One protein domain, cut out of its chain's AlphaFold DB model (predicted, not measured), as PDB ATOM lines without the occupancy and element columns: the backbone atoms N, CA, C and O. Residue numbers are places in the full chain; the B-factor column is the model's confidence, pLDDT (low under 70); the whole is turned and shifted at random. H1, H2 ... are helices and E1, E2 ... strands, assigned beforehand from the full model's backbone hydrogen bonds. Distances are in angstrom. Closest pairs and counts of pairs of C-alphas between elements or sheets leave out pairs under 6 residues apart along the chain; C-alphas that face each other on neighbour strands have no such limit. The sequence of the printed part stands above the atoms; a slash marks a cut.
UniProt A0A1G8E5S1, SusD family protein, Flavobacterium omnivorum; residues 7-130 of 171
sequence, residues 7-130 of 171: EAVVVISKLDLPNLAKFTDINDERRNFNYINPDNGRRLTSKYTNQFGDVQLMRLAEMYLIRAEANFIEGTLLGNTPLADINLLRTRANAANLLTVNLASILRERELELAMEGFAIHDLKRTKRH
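This is residues 7 to 130 of the 171 residues of the protein "SusD family protein" of Flavobacterium omnivorum (UniProt A0A1G8E5S1). Three helices, H3, H4 and H5, pack side by side with their centres in a triangle and make a bundle at one end of an elongated model, while a small hairpin of two short strands, E1 and E2, makes the other end. The short helix H2 precedes the hairpin and lies close to H5, H6 folds back beside H5, the low-confidence H1 lies far out, and residues 49 to 54 of the link from E2 to H3 stick out. The printed part has 124 residues with six named helices and two named strands, in the order H1 H2 E1 E2 H3 H4 H5 H6; the sheet, E1 - E2, is antiparallel. The class is mostly helix, with under half of the residues in named elements. The whole is only just compact, close to loose, with a radius of gyration of the C-alphas of 16.2 A and spans of 51 by 30 by 29 A.

H1, residues 7 to 13, is apart from E2, residues 43 to 45, but only just, at 8.5 A. H2, residues 29 to 32, is close to but not clearly touching H5, residues 103 to 113; the closest C-alphas, of Arg 30 and Leu 112, are 7.5 A apart. E1, residues 34 to 36, and E2 form an antiparallel hairpin at 146 degrees, with N 35 and O 44 within hydrogen-bond range at 2.9 A. H3, residues 60 to 74, and H4, residues 82 to 92, touch as a helical hairpin at a shallow tilt of 25 degrees, opposite ways; their closest C-alphas, of Ala 68 and Pro 82, are 4.0 A apart. H3 and H5 touch at a shallow tilt of 8 degrees, opposite ways, closest at the C-alphas of Leu 65 and Arg 110, 6.2 A. H4 and H5 touch at a shallow tilt of 26 degrees, the same way, closest at the C-alphas of Ile 86 and Ile 106, 6.9 A. H6, residues 120 to 126, is close to but not clearly touching H5; the closest C-alphas, of Glu 111 and Ala 120, are 6.5 A apart. Every O i to N i+4 pair is within hydrogen-bond range in H3, H4, H5 and H6; in H1 it is 0 of 3, with 1 of 4 O i to N i+3 pairs, and H2 is too short for an i+4 pair.

H1 begins at C-alpha 7, (-23.311, 36.209, 223.499). H3 is 21.1 A long from C-alpha 60 at (-57.383, 50.113, 241.991), H4 15.9 A and H5 15.2 A. H6 ends at C-alpha 126, (-44.305, 59.758, 228.853).

The two C-alphas farthest apart, of Asp 39 and Thr 76, are 51.5 A apart. The printed part has no cut. The links H1 to H2 and E2 to H3 are long. Residues 7 to 20 have pLDDT under 70.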
ATOM      1  N   GLU A   7     -23.746  35.427 222.329       30.95
ATOM      2  CA  GLU A   7     -23.311  36.209 223.499       30.95
ATOM      3  C   GLU A   7     -24.479  36.903 224.222       30.95
ATOM      4  O   GLU A   7     -24.416  37.110 225.431       30.95
ATOM      5  N   ALA A   8     -25.596  37.169 223.537       31.53
ATOM      6  CA  ALA A   8     -26.788  37.743 224.165       31.53
ATOM      7  C   ALA A   8     -27.517  36.760 225.105       31.53
ATOM      8  O   ALA A   8     -28.221  37.184 226.018       31.53
ATOM      9  N   VAL A   9     -27.332  35.448 224.915       31.09
ATOM     10  CA  VAL A   9     -28.028  34.410 225.698       31.09
ATOM     11  C   VAL A   9     -27.283  34.079 226.998       31.09
ATOM     12  O   VAL A   9     -27.907  33.720 227.994       31.09
ATOM     13  N   VAL A  10     -25.958  34.259 227.034       28.03
ATOM     14  CA  VAL A  10     -25.125  33.937 228.208       28.03
ATOM     15  C   VAL A  10     -25.152  35.048 229.269       28.03
ATOM     16  O   VAL A  10     -25.074  34.760 230.465       28.03
ATOM     17  N   VAL A  11     -25.362  36.308 228.875       31.59
ATOM     18  CA  VAL A  11     -25.370  37.460 229.801       31.59
ATOM     19  C   VAL A  11     -26.619  37.506 230.700       31.59
ATOM     20  O   VAL A  11     -26.564  38.041 231.805       31.59
ATOM     21  N   ILE A  12     -27.724  36.859 230.312       37.81
ATOM     22  CA  ILE A  12     -28.968  36.830 231.109       37.81
ATOM     23  C   ILE A  12     -28.804  36.007 232.403       37.81
ATOM     24  O   ILE A  12     -29.528  36.214 233.370       37.81
ATOM     25  N   SER A  13     -27.822  35.102 232.463       32.59
ATOM     26  CA  SER A  13     -27.592  34.241 233.635       32.59
ATOM     27  C   SER A  13     -26.903  34.935 234.821       32.59
ATOM     28  O   SER A  13     -26.898  34.385 235.919       32.59
ATOM     29  N   LYS A  14     -26.334  36.134 234.617       35.72
ATOM     30  CA  LYS A  14     -25.616  36.910 235.649       35.72
ATOM     31  C   LYS A  14     -26.109  38.344 235.822       35.72
ATOM     32  O   LYS A  14     -25.576  39.056 236.667       35.72
ATOM     33  N   LEU A  15     -27.105  38.780 235.053       37.69
ATOM     34  CA  LEU A  15     -27.747  40.060 235.308       37.69
ATOM     35  C   LEU A  15     -28.701  39.861 236.487       37.69
ATOM     36  O   LEU A  15     -29.794  39.307 236.327       37.69
ATOM     37  N   ASP A  16     -28.298  40.309 237.675       46.00
ATOM     38  CA  ASP A  16     -29.284  40.756 238.649       46.00
ATOM     39  C   ASP A  16     -30.250  41.651 237.885       46.00
ATOM     40  O   ASP A  16     -29.841  42.641 237.278       46.00
ATOM     41  N   LEU A  17     -31.513  41.228 237.788       53.44
ATOM     42  CA  LEU A  17     -32.489  41.979 237.019       53.44
ATOM     43  C   LEU A  17     -32.466  43.405 237.582       53.44
ATOM     44  O   LEU A  17     -32.721  43.557 238.779       53.44
ATOM     45  N   PRO A  18     -32.192  44.440 236.771       57.09
ATOM     46  CA  PRO A  18     -32.077  45.823 237.243       57.09
ATOM     47  C   PRO A  18     -33.316  46.290 238.034       57.09
ATOM     48  O   PRO A  18     -33.264  47.208 238.847       57.09
ATOM     49  N   ASN A  19     -34.448  45.606 237.846       57.09
ATOM     50  CA  ASN A  19     -35.692  45.824 238.575       57.09
ATOM     51  C   ASN A  19     -35.731  45.249 240.003       57.09
ATOM     52  O   ASN A  19     -36.620  45.629 240.753       57.09
ATOM     53  N   LEU A  20     -34.826  44.351 240.404       62.00
ATOM     54  CA  LEU A  20     -34.818  43.753 241.746       62.00
ATOM     55  C   LEU A  20     -34.061  44.616 242.757       62.00
ATOM     56  O   LEU A  20     -34.537  44.804 243.874       62.00
ATOM     57  N   ALA A  21     -32.948  45.226 242.332       70.31
ATOM     58  CA  ALA A  21     -32.192  46.202 243.127       70.31
ATOM     59  C   ALA A  21     -33.035  47.430 243.524       70.31
ATOM     60  O   ALA A  21     -32.672  48.208 244.401       70.31
ATOM     61  N   LYS A  22     -34.201  47.588 242.891       79.38
ATOM     62  CA  LYS A  22     -35.170  48.627 243.193       79.38
ATOM     63  C   LYS A  22     -35.893  48.411 244.534       79.38
ATOM     64  O   LYS A  22     -36.329  49.391 245.128       79.38
ATOM     65  N   PHE A  23     -36.050  47.200 245.048       86.38
ATOM     66  CA  PHE A  23     -36.735  47.013 246.334       86.38
ATOM     67  C   PHE A  23     -35.742  47.178 247.491       86.38
ATOM     68  O   PHE A  23     -35.178  46.205 247.984       86.38
ATOM     69  N   THR A  24     -35.483  48.431 247.881       87.62
ATOM     70  CA  THR A  24     -34.473  48.776 248.898       87.62
ATOM     71  C   THR A  24     -34.980  48.661 250.333       87.62
ATOM     72  O   THR A  24     -34.177  48.516 251.250       87.62
ATOM     73  N   ASP A  25     -36.293  48.726 250.542       91.69
ATOM     74  CA  ASP A  25     -36.906  48.522 251.852       91.69
ATOM     75  C   ASP A  25     -36.991  47.021 252.159       91.69
ATOM     76  O   ASP A  25     -37.515  46.234 251.368       91.69
ATOM     77  N   ILE A  26     -36.443  46.620 253.306       91.06
ATOM     78  CA  ILE A  26     -36.405  45.220 253.732       91.06
ATOM     79  C   ILE A  26     -37.790  44.686 254.113       91.06
ATOM     80  O   ILE A  26     -38.024  43.485 253.989       91.06
ATOM     81  N   ASN A  27     -38.693  45.568 254.544       94.00
ATOM     82  CA  ASN A  27     -40.038  45.206 254.980       94.00
ATOM     83  C   ASN A  27     -41.041  45.160 253.821       94.00
ATOM     84  O   ASN A  27     -42.108  44.570 253.976       94.00
ATOM     85  N   ASP A  28     -40.694  45.743 252.667       94.69
ATOM     86  CA  ASP A  28     -41.560  45.780 251.489       94.69
ATOM     87  C   ASP A  28     -41.741  44.375 250.907       94.69
ATOM     88  O   ASP A  28     -40.831  43.812 250.296       94.69
ATOM     89  N   GLU A  29     -42.933  43.806 251.062       93.44
ATOM     90  CA  GLU A  29     -43.254  42.439 250.648       93.44
ATOM     91  C   GLU A  29     -43.091  42.217 249.138       93.44
ATOM     92  O   GLU A  29     -42.797  41.101 248.697       93.44
ATOM     93  N   ARG A  30     -43.203  43.280 248.332       91.44
ATOM     94  CA  ARG A  30     -43.082  43.219 246.865       91.44
ATOM     95  C   ARG A  30     -41.676  42.824 246.414       91.44
ATOM     96  O   ARG A  30     -41.504  42.313 245.307       91.44
ATOM     97  N   ARG A  31     -40.668  42.954 247.286       88.12
ATOM     98  CA  ARG A  31     -39.306  42.446 247.040       88.12
ATOM     99  C   ARG A  31     -39.265  40.935 246.785       88.12
ATOM    100  O   ARG A  31     -38.341  40.442 246.141       88.12
ATOM    101  N   ASN A  32     -40.282  40.209 247.254       87.19
ATOM    102  CA  ASN A  32     -40.404  38.758 247.127       87.19
ATOM    103  C   ASN A  32     -41.131  38.318 245.837       87.19
ATOM    104  O   ASN A  32     -41.468  37.144 245.687       87.19
ATOM    105  N   PHE A  33     -41.339  39.215 244.862       85.75
ATOM    106  CA  PHE A  33     -41.941  38.888 243.556       85.75
ATOM    107  C   PHE A  33     -41.056  38.051 242.617       85.75
ATOM    108  O   PHE A  33     -41.323  37.967 241.417       85.75
ATOM    109  N   ASN A  34     -39.994  37.425 243.129       85.00
ATOM    110  CA  ASN A  34     -39.107  36.573 242.349       85.00
ATOM    111  C   ASN A  34     -38.668  35.350 243.154       85.00
ATOM    112  O   ASN A  34     -38.483  35.430 244.364       85.00
ATOM    113  N   TYR A  35     -38.418  34.246 242.458       85.31
ATOM    114  CA  TYR A  35     -37.873  33.013 243.020       85.31
ATOM    115  C   TYR A  35     -36.766  32.456 242.118       85.31
ATOM    116  O   TYR A  35     -36.646  32.843 240.955       85.31
ATOM    117  N   ILE A  36     -35.929  31.569 242.662       88.19
ATOM    118  CA  ILE A  36     -34.964  30.796 241.874       88.19
ATOM    119  C   ILE A  36     -35.619  29.471 241.510       88.19
ATOM    120  O   ILE A  36     -36.054  28.731 242.391       88.19
ATOM    121  N   ASN A  37     -35.707  29.185 240.217       85.81
ATOM    122  CA  ASN A  37     -36.196  27.909 239.730       85.81
ATOM    123  C   ASN A  37     -35.188  26.805 240.119       85.81
ATOM    124  O   ASN A  37     -34.020  26.904 239.730       85.81
ATOM    125  N   PRO A  38     -35.609  25.769 240.868       90.12
ATOM    126  CA  PRO A  38     -34.707  24.718 241.337       90.12
ATOM    127  C   PRO A  38     -34.135  23.852 240.204       90.12
ATOM    128  O   PRO A  38     -33.043  23.315 240.354       90.12
ATOM    129  N   ASP A  39     -34.819  23.758 239.062       90.56
ATOM    130  CA  ASP A  39     -34.443  22.868 237.958       90.56
ATOM    131  C   ASP A  39     -33.311  23.436 237.095       90.56
ATOM    132  O   ASP A  39     -32.538  22.696 236.490       90.56
ATOM    133  N   ASN A  40     -33.223  24.765 236.986       89.62
ATOM    134  CA  ASN A  40     -32.287  25.426 236.070       89.62
ATOM    135  C   ASN A  40     -31.556  26.636 236.673       89.62
ATOM    136  O   ASN A  40     -30.808  27.309 235.964       89.62
ATOM    137  N   GLY A  41     -31.790  26.943 237.951       87.75
ATOM    138  CA  GLY A  41     -31.167  28.059 238.661       87.75
ATOM    139  C   GLY A  41     -31.566  29.446 238.149       87.75
ATOM    140  O   GLY A  41     -31.001  30.445 238.595       87.75
ATOM    141  N   ARG A  42     -32.519  29.551 237.212       84.38
ATOM    142  CA  ARG A  42     -32.946  30.840 236.659       84.38
ATOM    143  C   ARG A  42     -33.819  31.578 237.658       84.38
ATOM    144  O   ARG A  42     -34.698  30.995 238.289       84.38
ATOM    145  N   ARG A  43     -33.626  32.890 237.743       82.94
ATOM    146  CA  ARG A  43     -34.518  33.771 238.491       82.94
ATOM    147  C   ARG A  43     -35.779  34.046 237.671       82.94
ATOM    148  O   ARG A  43     -35.680  34.528 236.547       82.94
ATOM    149  N   LEU A  44     -36.945  33.752 238.237       84.38
ATOM    150  CA  LEU A  44     -38.258  33.928 237.611       84.38
ATOM    151  C   LEU A  44     -39.154  34.802 238.493       84.38
ATOM    152  O   LEU A  44     -38.956  34.870 239.705       84.38
ATOM    153  N   THR A  45     -40.153  35.449 237.893       85.62
ATOM    154  CA  THR A  45     -41.173  36.192 238.646       85.62
ATOM    155  C   THR A  45     -42.174  35.238 239.298       85.62
ATOM    156  O   THR A  45     -42.620  34.282 238.665       85.62
ATOM    157  N   SER A  46     -42.560  35.504 240.548       86.75
ATOM    158  CA  SER A  46     -43.648  34.793 241.235       86.75
ATOM    159  C   SER A  46     -45.032  35.406 240.978       86.75
ATOM    160  O   SER A  46     -46.031  34.847 241.421       86.75
ATOM    161  N   LYS A  47     -45.116  36.529 240.248       85.31
ATOM    162  CA  LYS A  47     -46.362  37.290 240.059       85.31
ATOM    163  C   LYS A  47     -47.370  36.604 239.131       85.31
ATOM    164  O   LYS A  47     -48.569  36.720 239.349       85.31
ATOM    165  N   TYR A  48     -46.887  35.863 238.133       86.69
ATOM    166  CA  TYR A  48     -47.709  35.189 237.118       86.69
ATOM    167  C   TYR A  48     -47.377  33.695 237.028       86.69
ATOM    168  O   TYR A  48     -46.980  33.194 235.980       86.69
ATOM    169  N   THR A  49     -47.473  32.979 238.150       87.06
ATOM    170  CA  THR A  49     -47.167  31.536 238.210       87.06
ATOM    171  C   THR A  49     -48.394  30.641 238.059       87.06
ATOM    172  O   THR A  49     -48.245  29.448 237.806       87.06
ATOM    173  N   ASN A  50     -49.603  31.189 238.195       88.62
ATOM    174  CA  ASN A  50     -50.831  30.425 238.017       88.62
ATOM    175  C   ASN A  50     -51.197  30.345 236.528       88.62
ATOM    176  O   ASN A  50     -51.691  31.314 235.960       88.62
ATOM    177  N   GLN A  51     -50.996  29.175 235.919       88.88
ATOM    178  CA  GLN A  51     -51.325  28.912 234.512       88.88
ATOM    179  C   GLN A  51     -52.803  29.165 234.175       88.88
ATOM    180  O   GLN A  51     -53.117  29.543 233.050       88.88
ATOM    181  N   PHE A  52     -53.698  28.956 235.142       93.50
ATOM    182  CA  PHE A  52     -55.141  29.161 234.997       93.50
ATOM    183  C   PHE A  52     -55.616  30.436 235.701       93.50
ATOM    184  O   PHE A  52     -56.811  30.620 235.906       93.50
ATOM    185  N   GLY A  53     -54.682  31.282 236.140       90.00
ATOM    186  CA  GLY A  53     -54.991  32.532 236.812       90.00
ATOM    187  C   GLY A  53     -55.360  33.616 235.815       90.00
ATOM    188  O   GLY A  53     -54.755  33.728 234.748       90.00
ATOM    189  N   ASP A  54     -56.316  34.455 236.199       90.75
ATOM    190  CA  ASP A  54     -56.654  35.638 235.422       90.75
ATOM    191  C   ASP A  54     -55.504  36.649 235.449       90.75
ATOM    192  O   ASP A  54     -54.908  36.925 236.498       90.75
ATOM    193  N   VAL A  55     -55.223  37.245 234.290       88.62
ATOM    194  CA  VAL A  55     -54.260  38.342 234.162       88.62
ATOM    195  C   VAL A  55     -54.984  39.657 234.427       88.62
ATOM    196  O   VAL A  55     -55.875  40.053 233.675       88.62
ATOM    197  N   GLN A  56     -54.602  40.356 235.495       88.12
ATOM    198  CA  GLN A  56     -55.177  41.661 235.812       88.12
ATOM    199  C   GLN A  56     -54.703  42.698 234.788       88.12
ATOM    200  O   GLN A  56     -53.507  42.946 234.661       88.12
ATOM    201  N   LEU A  57     -55.651  43.317 234.078       89.69
ATOM    202  CA  LEU A  57     -55.368  44.387 233.111       89.69
ATOM    203  C   LEU A  57     -55.376  45.779 233.749       89.69
ATOM    204  O   LEU A  57     -54.649  46.663 233.314       89.69
ATOM    205  N   MET A  58     -56.212  45.977 234.768       92.19
ATOM    206  CA  MET A  58     -56.325  47.220 235.527       92.19
ATOM    207  C   MET A  58     -56.592  46.894 236.988       92.19
ATOM    208  O   MET A  58     -57.226  45.885 237.308       92.19
ATOM    209  N   ARG A  59     -56.147  47.772 237.885       94.25
ATOM    210  CA  ARG A  59     -56.353  47.598 239.325       94.25
ATOM    211  C   ARG A  59     -56.447  48.924 240.056       94.25
ATOM    212  O   ARG A  59     -55.870  49.925 239.645       94.25
ATOM    213  N   LEU A  60     -57.124  48.909 241.200       96.75
ATOM    214  CA  LEU A  60     -57.383  50.113 241.991       96.75
ATOM    215  C   LEU A  60     -56.099  50.847 242.420       96.75
ATOM    216  O   LEU A  60     -56.069  52.073 242.439       96.75
ATOM    217  N   ALA A  61     -55.020  50.114 242.698       97.50
ATOM    218  CA  ALA A  61     -53.731  50.723 243.019       97.50
ATOM    219  C   ALA A  61     -53.184  51.607 241.889       97.50
ATOM    220  O   ALA A  61     -52.588  52.643 242.166       97.50
ATOM    221  N   GLU A  62     -53.413  51.230 240.626       97.56
ATOM    222  CA  GLU A  62     -53.031  52.066 239.492       97.56
ATOM    223  C   GLU A  62     -53.784  53.400 239.525       97.56
ATOM    224  O   GLU A  62     -53.179  54.446 239.304       97.56
ATOM    225  N   MET A  63     -55.075  53.384 239.872       97.62
ATOM    226  CA  MET A  63     -55.886  54.601 239.968       97.62
ATOM    227  C   MET A  63     -55.401  55.527 241.089       97.62
ATOM    228  O   MET A  63     -55.365  56.741 240.897       97.62
ATOM    229  N   TYR A  64     -54.962  54.978 242.230       98.38
ATOM    230  CA  TYR A  64     -54.321  55.772 243.287       98.38
ATOM    231  C   TYR A  64     -53.014  56.412 242.815       98.38
ATOM    232  O   TYR A  64     -52.780  57.585 243.085       98.38
ATOM    233  N   LEU A  65     -52.189  55.680 242.062       98.44
ATOM    234  CA  LEU A  65     -50.936  56.209 241.509       98.44
ATOM    235  C   LEU A  65     -51.185  57.313 240.477       98.44
ATOM    236  O   LEU A  65     -50.516  58.341 240.521       98.44
ATOM    237  N   ILE A  66     -52.158  57.123 239.579       97.81
ATOM    238  CA  ILE A  66     -52.549  58.133 238.586       97.81
ATOM    239  C   ILE A  66     -53.057  59.394 239.287       97.81
ATOM    240  O   ILE A  66     -52.633  60.494 238.939       97.81
ATOM    241  N   ARG A  67     -53.921  59.253 240.302       98.38
ATOM    242  CA  ARG A  67     -54.424  60.396 241.071       98.38
ATOM    243  C   ARG A  67     -53.308  61.108 241.831       98.38
ATOM    244  O   ARG A  67     -53.243  62.331 241.769       98.38
ATOM    245  N   ALA A  68     -52.426  60.372 242.506       98.56
ATOM    246  CA  ALA A  68     -51.297  60.948 243.231       98.56
ATOM    247  C   ALA A  68     -50.377  61.751 242.303       98.56
ATOM    248  O   ALA A  68     -49.985  62.868 242.638       98.56
ATOM    249  N   GLU A  69     -50.062  61.204 241.128       98.31
ATOM    250  CA  GLU A  69     -49.237  61.878 240.130       98.31
ATOM    251  C   GLU A  69     -49.924  63.124 239.558       98.31
ATOM    252  O   GLU A  69     -49.314  64.192 239.538       98.31
ATOM    253  N   ALA A  70     -51.193  63.018 239.154       98.12
ATOM    254  CA  ALA A  70     -51.953  64.140 238.606       98.12
ATOM    255  C   ALA A  70     -52.106  65.278 239.625       98.12
ATOM    256  O   ALA A  70     -51.800  66.427 239.316       98.12
ATOM    257  N   ASN A  71     -52.495  64.960 240.864       98.38
ATOM    258  CA  ASN A  71     -52.603  65.944 241.941       98.38
ATOM    259  C   ASN A  71     -51.254  66.630 242.214       98.38
ATOM    260  O   ASN A  71     -51.216  67.838 242.438       98.38
ATOM    261  N   PHE A  72     -50.142  65.889 242.153       98.38
ATOM    262  CA  PHE A  72     -48.808  66.461 242.344       98.38
ATOM    263  C   PHE A  72     -48.401  67.408 241.207       98.38
ATOM    264  O   PHE A  72     -47.856  68.475 241.480       98.38
ATOM    265  N   ILE A  73     -48.656  67.036 239.948       97.56
ATOM    266  CA  ILE A  73     -48.295  67.845 238.772       97.56
ATOM    267  C   ILE A  73     -49.148  69.116 238.692       97.56
ATOM    268  O   ILE A  73     -48.610  70.200 238.482       97.56
ATOM    269  N   GLU A  74     -50.458  68.989 238.898       97.75
ATOM    270  CA  GLU A  74     -51.406  70.104 238.795       97.75
ATOM    271  C   GLU A  74     -51.457  70.969 240.066       97.75
ATOM    272  O   GLU A  74     -52.131  71.997 240.099       97.75
ATOM    273  N   GLY A  75     -50.785  70.553 241.146       96.62
ATOM    274  CA  GLY A  75     -50.847  71.236 242.440       96.62
ATOM    275  C   GLY A  75     -52.243  71.202 243.077       96.62
ATOM    276  O   GLY A  75     -52.615  72.123 243.804       96.62
ATOM    277  N   THR A  76     -53.029  70.159 242.799       95.88
ATOM    278  CA  THR A  76     -54.401  70.001 243.304       95.88
ATOM    279  C   THR A  76     -54.485  68.942 244.403       95.88
ATOM    280  O   THR A  76     -53.560  68.166 244.630       95.88
ATOM    281  N   LEU A  77     -55.612  68.913 245.119       94.31
ATOM    282  CA  LEU A  77     -55.905  67.942 246.182       94.31
ATOM    283  C   LEU A  77     -57.272  67.281 245.956       94.31
ATOM    284  O   LEU A  77     -58.045  67.085 246.891       94.31
ATOM    285  N   LEU A  78     -57.615  66.991 244.698       94.81
ATOM    286  CA  LEU A  78     -58.896  66.371 244.369       94.81
ATOM    287  C   LEU A  78     -58.907  64.916 244.859       94.81
ATOM    288  O   LEU A  78     -58.120  64.084 244.405       94.81
ATOM    289  N   GLY A  79     -59.803  64.602 245.796       95.38
ATOM    290  CA  GLY A  79     -59.821  63.309 246.480       95.38
ATOM    291  C   GLY A  79     -58.775  63.248 247.595       95.38
ATOM    292  O   GLY A  79     -58.870  63.993 248.565       95.38
ATOM    293  N   ASN A  80     -57.802  62.341 247.480       96.62
ATOM    294  CA  ASN A  80     -56.723  62.204 248.461       96.62
ATOM    295  C   ASN A  80     -55.496  63.034 248.071       96.62
ATOM    296  O   ASN A  80     -55.250  63.322 246.898       96.62
ATOM    297  N   THR A  81     -54.673  63.360 249.067       98.12
ATOM    298  CA  THR A  81     -53.368  63.979 248.820       98.12
ATOM    299  C   THR A  81     -52.409  62.970 248.166       98.12
ATOM    300  O   THR A  81     -52.509  61.771 248.450       98.12
ATOM    301  N   PRO A  82     -51.428  63.421 247.354       98.50
ATOM    302  CA  PRO A  82     -50.413  62.528 246.789       98.50
ATOM    303  C   PRO A  82     -49.692  61.686 247.849       98.50
ATOM    304  O   PRO A  82     -49.465  60.496 247.653       98.50
ATOM    305  N   LEU A  83     -49.382  62.282 249.007       98.56
ATOM    306  CA  LEU A  83     -48.748  61.583 250.126       98.56
ATOM    307  C   LEU A  83     -49.637  60.464 250.685       98.56
ATOM    308  O   LEU A  83     -49.145  59.368 250.946       98.56
ATOM    309  N   ALA A  84     -50.932  60.733 250.871       98.50
ATOM    310  CA  ALA A  84     -51.870  59.757 251.415       98.50
ATOM    311  C   ALA A  84     -52.067  58.568 250.466       98.50
ATOM    312  O   ALA A  84     -52.041  57.425 250.916       98.50
ATOM    313  N   ASP A  85     -52.198  58.818 249.161       98.50
ATOM    314  CA  ASP A  85     -52.335  57.751 248.164       98.50
ATOM    315  C   ASP A  85     -51.076  56.878 248.077       98.50
ATOM    316  O   ASP A  85     -51.175  55.652 248.036       98.50
ATOM    317  N   ILE A  86     -49.888  57.484 248.129       98.62
ATOM    318  CA  ILE A  86     -48.623  56.740 248.147       98.62
ATOM    319  C   ILE A  86     -48.491  55.911 249.428       98.62
ATOM    320  O   ILE A  86     -48.219  54.713 249.360       98.62
ATOM    321  N   ASN A  87     -48.737  56.503 250.598       98.62
ATOM    322  CA  ASN A  87     -48.613  55.789 251.869       98.62
ATOM    323  C   ASN A  87     -49.667  54.689 252.050       98.62
ATOM    324  O   ASN A  87     -49.382  53.690 252.705       98.62
ATOM    325  N   LEU A  88     -50.845  54.810 251.429       98.50
ATOM    326  CA  LEU A  88     -51.833  53.730 251.381       98.50
ATOM    327  C   LEU A  88     -51.252  52.486 250.695       98.50
ATOM    328  O   LEU A  88     -51.388  51.370 251.199       98.50
ATOM    329  N   LEU A  89     -50.566  52.671 249.564       98.38
ATOM    330  CA  LEU A  89     -49.935  51.578 248.821       98.38
ATOM    331  C   LEU A  89     -48.750  50.990 249.586       98.38
ATOM    332  O   LEU A  89     -48.653  49.769 249.695       98.38
ATOM    333  N   ARG A  90     -47.907  51.854 250.160       98.19
ATOM    334  CA  ARG A  90     -46.740  51.451 250.957       98.19
ATOM    335  C   ARG A  90     -47.149  50.654 252.188       98.19
ATOM    336  O   ARG A  90     -46.642  49.556 252.376       98.19
ATOM    337  N   THR A  91     -48.145  51.129 252.937       98.31
ATOM    338  CA  THR A  91     -48.693  50.418 254.104       98.31
ATOM    339  C   THR A  91     -49.212  49.033 253.718       98.31
ATOM    340  O   THR A  91     -48.898  48.055 254.390       98.31
ATOM    341  N   ARG A  92     -49.954  48.907 252.608       97.75
ATOM    342  CA  ARG A  92     -50.447  47.599 252.139       97.75
ATOM    343  C   ARG A  92     -49.327  46.660 251.687       97.75
ATOM    344  O   ARG A  92     -49.506  45.453 251.764       97.75
ATOM    345  N   ALA A  93     -48.204  47.193 251.216       96.88
ATOM    346  CA  ALA A  93     -47.012  46.419 250.871       96.88
ATOM    347  C   ALA A  93     -46.053  46.209 252.059       96.88
ATOM    348  O   ALA A  93     -44.956  45.698 251.856       96.88
ATOM    349  N   ASN A  94     -46.427  46.641 253.272       97.69
ATOM    350  CA  ASN A  94     -45.570  46.660 254.461       97.69
ATOM    351  C   ASN A  94     -44.259  47.470 254.289       97.69
ATOM    352  O   ASN A  94     -43.294  47.300 255.031       97.69
ATOM    353  N   ALA A  95     -44.225  48.391 253.325       97.25
ATOM    354  CA  ALA A  95     -43.126  49.329 253.139       97.25
ATOM    355  C   ALA A  95     -43.258  50.519 254.105       97.25
ATOM    356  O   ALA A  95     -44.359  50.987 254.402       97.25
ATOM    357  N   ALA A  96     -42.131  51.064 254.558       97.56
ATOM    358  CA  ALA A  96     -42.091  52.204 255.467       97.56
ATOM    359  C   ALA A  96     -42.752  53.440 254.840       97.56
ATOM    360  O   ALA A  96     -42.396  53.842 253.732       97.56
ATOM    361  N   ASN A  97     -43.687  54.084 255.534       98.25
ATOM    362  CA  ASN A  97     -44.364  55.271 255.009       98.25
ATOM    363  C   ASN A  97     -43.402  56.456 254.822       98.25
ATOM    364  O   ASN A  97     -42.455  56.648 255.583       98.25
ATOM    365  N   LEU A  98     -43.670  57.270 253.802       97.81
ATOM    366  CA  LEU A  98     -42.940  58.505 253.534       97.81
ATOM    367  C   LEU A  98     -43.514  59.656 254.367       97.81
ATOM    368  O   LEU A  98     -44.711  59.688 254.656       97.81
ATOM    369  N   LEU A  99     -42.671  60.631 254.711       98.31
ATOM    370  CA  LEU A  99     -43.101  61.875 255.366       98.31
ATOM    371  C   LEU A  99     -43.537  62.938 254.352       98.31
ATOM    372  O   LEU A  99     -44.440  63.726 254.615       98.31
ATOM    373  N   THR A 100     -42.896  62.952 253.187       97.88
ATOM    374  CA  THR A 100     -43.201  63.833 252.062       97.88
ATOM    375  C   THR A 100     -43.020  63.065 250.759       97.88
ATOM    376  O   THR A 100     -42.323  62.050 250.710       97.88
ATOM    377  N   VAL A 101     -43.655  63.551 249.694       98.12
ATOM    378  CA  VAL A 101     -43.490  63.014 248.342       98.12
ATOM    379  C   VAL A 101     -43.044  64.112 247.391       98.12
ATOM    380  O   VAL A 101     -43.429  65.271 247.519       98.12
ATOM    381  N   ASN A 102     -42.236  63.720 246.416       97.81
ATOM    382  CA  ASN A 102     -41.953  64.470 245.201       97.81
ATOM    383  C   ASN A 102     -42.261  63.600 243.968       97.81
ATOM    384  O   ASN A 102     -42.477  62.389 244.098       97.81
ATOM    385  N   LEU A 103     -42.238  64.188 242.769       96.81
ATOM    386  CA  LEU A 103     -42.539  63.459 241.531       96.81
ATOM    387  C   LEU A 103     -41.668  62.203 241.358       96.81
ATOM    388  O   LEU A 103     -42.176  61.155 240.973       96.81
ATOM    389  N   ALA A 104     -40.380  62.273 241.707       95.56
ATOM    390  CA  ALA A 104     -39.487  61.122 241.617       95.56
ATOM    391  C   ALA A 104     -39.937  59.980 242.541       95.56
ATOM    392  O   ALA A 104     -39.994  58.839 242.097       95.56
ATOM    393  N   SER A 105     -40.319  60.270 243.789       97.00
ATOM    394  CA  SER A 105     -40.835  59.263 244.727       97.00
ATOM    395  C   SER A 105     -42.183  58.670 244.295       97.00
ATOM    396  O   SER A 105     -42.395  57.474 244.466       97.00
ATOM    397  N   ILE A 106     -43.059  59.466 243.669       98.25
ATOM    398  CA  ILE A 106     -44.357  59.001 243.151       98.25
ATOM    399  C   ILE A 106     -44.147  58.044 241.976       98.25
ATOM    400  O   ILE A 106     -44.662  56.926 241.978       98.25
ATOM    401  N   LEU A 107     -43.333  58.448 240.997       96.50
ATOM    402  CA  LEU A 107     -42.980  57.598 239.857       96.50
ATOM    403  C   LEU A 107     -42.230  56.342 240.306       96.50
ATOM    404  O   LEU A 107     -42.411  55.267 239.739       96.50
ATOM    405  N   ARG A 108     -41.415  56.462 241.358       94.75
ATOM    406  CA  ARG A 108     -40.719  55.327 241.950       94.75
ATOM    407  C   ARG A 108     -41.682  54.319 242.553       94.75
ATOM    408  O   ARG A 108     -41.529  53.129 242.295       94.75
ATOM    409  N   GLU A 109     -42.660  54.785 243.322       97.25
ATOM    410  CA  GLU A 109     -43.695  53.925 243.889       97.25
ATOM    411  C   GLU A 109     -44.505  53.251 242.779       97.25
ATOM    412  O   GLU A 109     -44.764  52.055 242.859       97.25
ATOM    413  N   ARG A 110     -44.817  53.979 241.695       97.00
ATOM    414  CA  ARG A 110     -45.488  53.415 240.518       97.00
ATOM    415  C   ARG A 110     -44.692  52.263 239.897       97.00
ATOM    416  O   ARG A 110     -45.269  51.219 239.611       97.00
ATOM    417  N   GLU A 111     -43.375  52.410 239.752       93.00
ATOM    418  CA  GLU A 111     -42.500  51.341 239.247       93.00
ATOM    419  C   GLU A 111     -42.449  50.106 240.160       93.00
ATOM    420  O   GLU A 111     -42.388  48.987 239.654       93.00
ATOM    421  N   LEU A 112     -42.441  50.293 241.485       93.38
ATOM    422  CA  LEU A 112     -42.414  49.189 242.454       93.38
ATOM    423  C   LEU A 112     -43.751  48.450 242.494       93.38
ATOM    424  O   LEU A 112     -43.802  47.222 242.469       93.38
ATOM    425  N   GLU A 113     -44.834  49.214 242.540       95.31
ATOM    426  CA  GLU A 113     -46.183  48.705 242.691       95.31
ATOM    427  C   GLU A 113     -46.627  47.955 241.430       95.31
ATOM    428  O   GLU A 113     -47.146  46.844 241.527       95.31
ATOM    429  N   LEU A 114     -46.358  48.516 240.247       93.25
ATOM    430  CA  LEU A 114     -46.710  47.940 238.943       93.25
ATOM    431  C   LEU A 114     -45.572  47.117 238.318       93.25
ATOM    432  O   LEU A 114     -45.543  46.881 237.105       93.25
ATOM    433  N   ALA A 115     -44.612  46.665 239.129       89.06
ATOM    434  CA  ALA A 115     -43.500  45.857 238.649       89.06
ATOM    435  C   ALA A 115     -44.016  44.606 237.917       89.06
ATOM    436  O   ALA A 115     -44.923  43.924 238.397       89.06
ATOM    437  N   MET A 116     -43.418  44.308 236.759       86.44
ATOM    438  CA  MET A 116     -43.761  43.173 235.884       86.44
ATOM    439  C   MET A 116     -45.145  43.243 235.210       86.44
ATOM    440  O   MET A 116     -45.495  42.309 234.504       86.44
ATOM    441  N   GLU A 117     -45.895  44.344 235.333       89.62
ATOM    442  CA  GLU A 117     -47.214  44.514 234.687       89.62
ATOM    443  C   GLU A 117     -47.143  45.218 233.309       89.62
ATOM    444  O   GLU A 117     -48.165  45.493 232.696       89.62
ATOM    445  N   GLY A 118     -45.944  45.533 232.799       88.06
ATOM    446  CA  GLY A 118     -45.759  46.118 231.456       88.06
ATOM    447  C   GLY A 118     -45.761  47.654 231.377       88.06
ATOM    448  O   GLY A 118     -45.542  48.211 230.306       88.06
ATOM    449  N   PHE A 119     -45.912  48.366 232.496       91.94
ATOM    450  CA  PHE A 119     -46.007  49.836 232.500       91.94
ATOM    451  C   PHE A 119     -44.679  50.585 232.311       91.94
ATOM    452  O   PHE A 119     -44.679  51.721 231.840       91.94
ATOM    453  N   ALA A 120     -43.543  49.969 232.651       89.25
ATOM    454  CA  ALA A 120     -42.264  50.673 232.793       89.25
ATOM    455  C   ALA A 120     -41.843  51.460 231.538       89.25
ATOM    456  O   ALA A 120     -41.467  52.627 231.643       89.25
ATOM    457  N   ILE A 121     -41.936  50.861 230.346       89.31
ATOM    458  CA  ILE A 121     -41.535  51.533 229.100       89.31
ATOM    459  C   ILE A 121     -42.442  52.730 228.778       89.31
ATOM    460  O   ILE A 121     -41.962  53.780 228.350       89.31
ATOM    461  N   HIS A 122     -43.744  52.601 229.042       92.19
ATOM    462  CA  HIS A 122     -44.724  53.661 228.820       92.19
ATOM    463  C   HIS A 122     -44.522  54.816 229.803       92.19
ATOM    464  O   HIS A 122     -44.523  55.979 229.394       92.19
ATOM    465  N   ASP A 123     -44.272  54.499 231.076       94.19
ATOM    466  CA  ASP A 123     -43.990  55.488 232.114       94.19
ATOM    467  C   ASP A 123     -42.687  56.243 231.842       94.19
ATOM    468  O   ASP A 123     -42.660  57.471 231.937       94.19
ATOM    469  N   LEU A 124     -41.614  55.553 231.449       92.88
ATOM    470  CA  LEU A 124     -40.349  56.197 231.083       92.88
ATOM    471  C   LEU A 124     -40.528  57.130 229.879       92.88
ATOM    472  O   LEU A 124     -40.125  58.292 229.936       92.88
ATOM    473  N   LYS A 125     -41.221  56.677 228.828       92.62
ATOM    474  CA  LYS A 125     -41.446  57.472 227.613       92.62
ATOM    475  C   LYS A 125     -42.283  58.726 227.874       92.62
ATOM    476  O   LYS A 125     -41.879  59.816 227.468       92.62
ATOM    477  N   ARG A 126     -43.417  58.608 228.578       95.62
ATOM    478  CA  ARG A 126     -44.305  59.758 228.853       95.62
ATOM    479  C   ARG A 126     -43.665  60.788 229.788       95.62
ATOM    480  O   ARG A 126     -43.922  61.977 229.649       95.62
ATOM    481  N   THR A 127     -42.796  60.340 230.698       95.12
ATOM    482  CA  THR A 127     -42.057  61.212 231.631       95.12
ATOM    483  C   THR A 127     -40.700  61.669 231.088       95.12
ATOM    484  O   THR A 127     -39.949  62.331 231.799       95.12
ATOM    485  N   LYS A 128     -40.381  61.340 229.826       95.81
ATOM    486  CA  LYS A 128     -39.110  61.656 229.150       95.81
ATOM    487  C   LYS A 128     -37.864  61.171 229.908       95.81
ATOM    488  O   LYS A 128     -36.805  61.791 229.836       95.81
ATOM    489  N   ARG A 129     -37.978  60.049 230.623       92.75
ATOM    490  CA  ARG A 129     -36.875  59.405 231.348       92.75
ATOM    491  C   ARG A 129     -36.191  58.360 230.464       92.75
ATOM    492  O   ARG A 129     -36.851  57.615 229.744       92.75
ATOM    493  N   HIS A 130     -34.863  58.319 230.515       93.00
ATOM    494  CA  HIS A 130     -34.053  57.348 229.779       93.00
ATOM    495  C   HIS A 130     -34.175  55.945 230.380       93.00
ATOM    496  O   HIS A 130     -34.376  55.796 231.586       93.00
TER     497      HIS A 130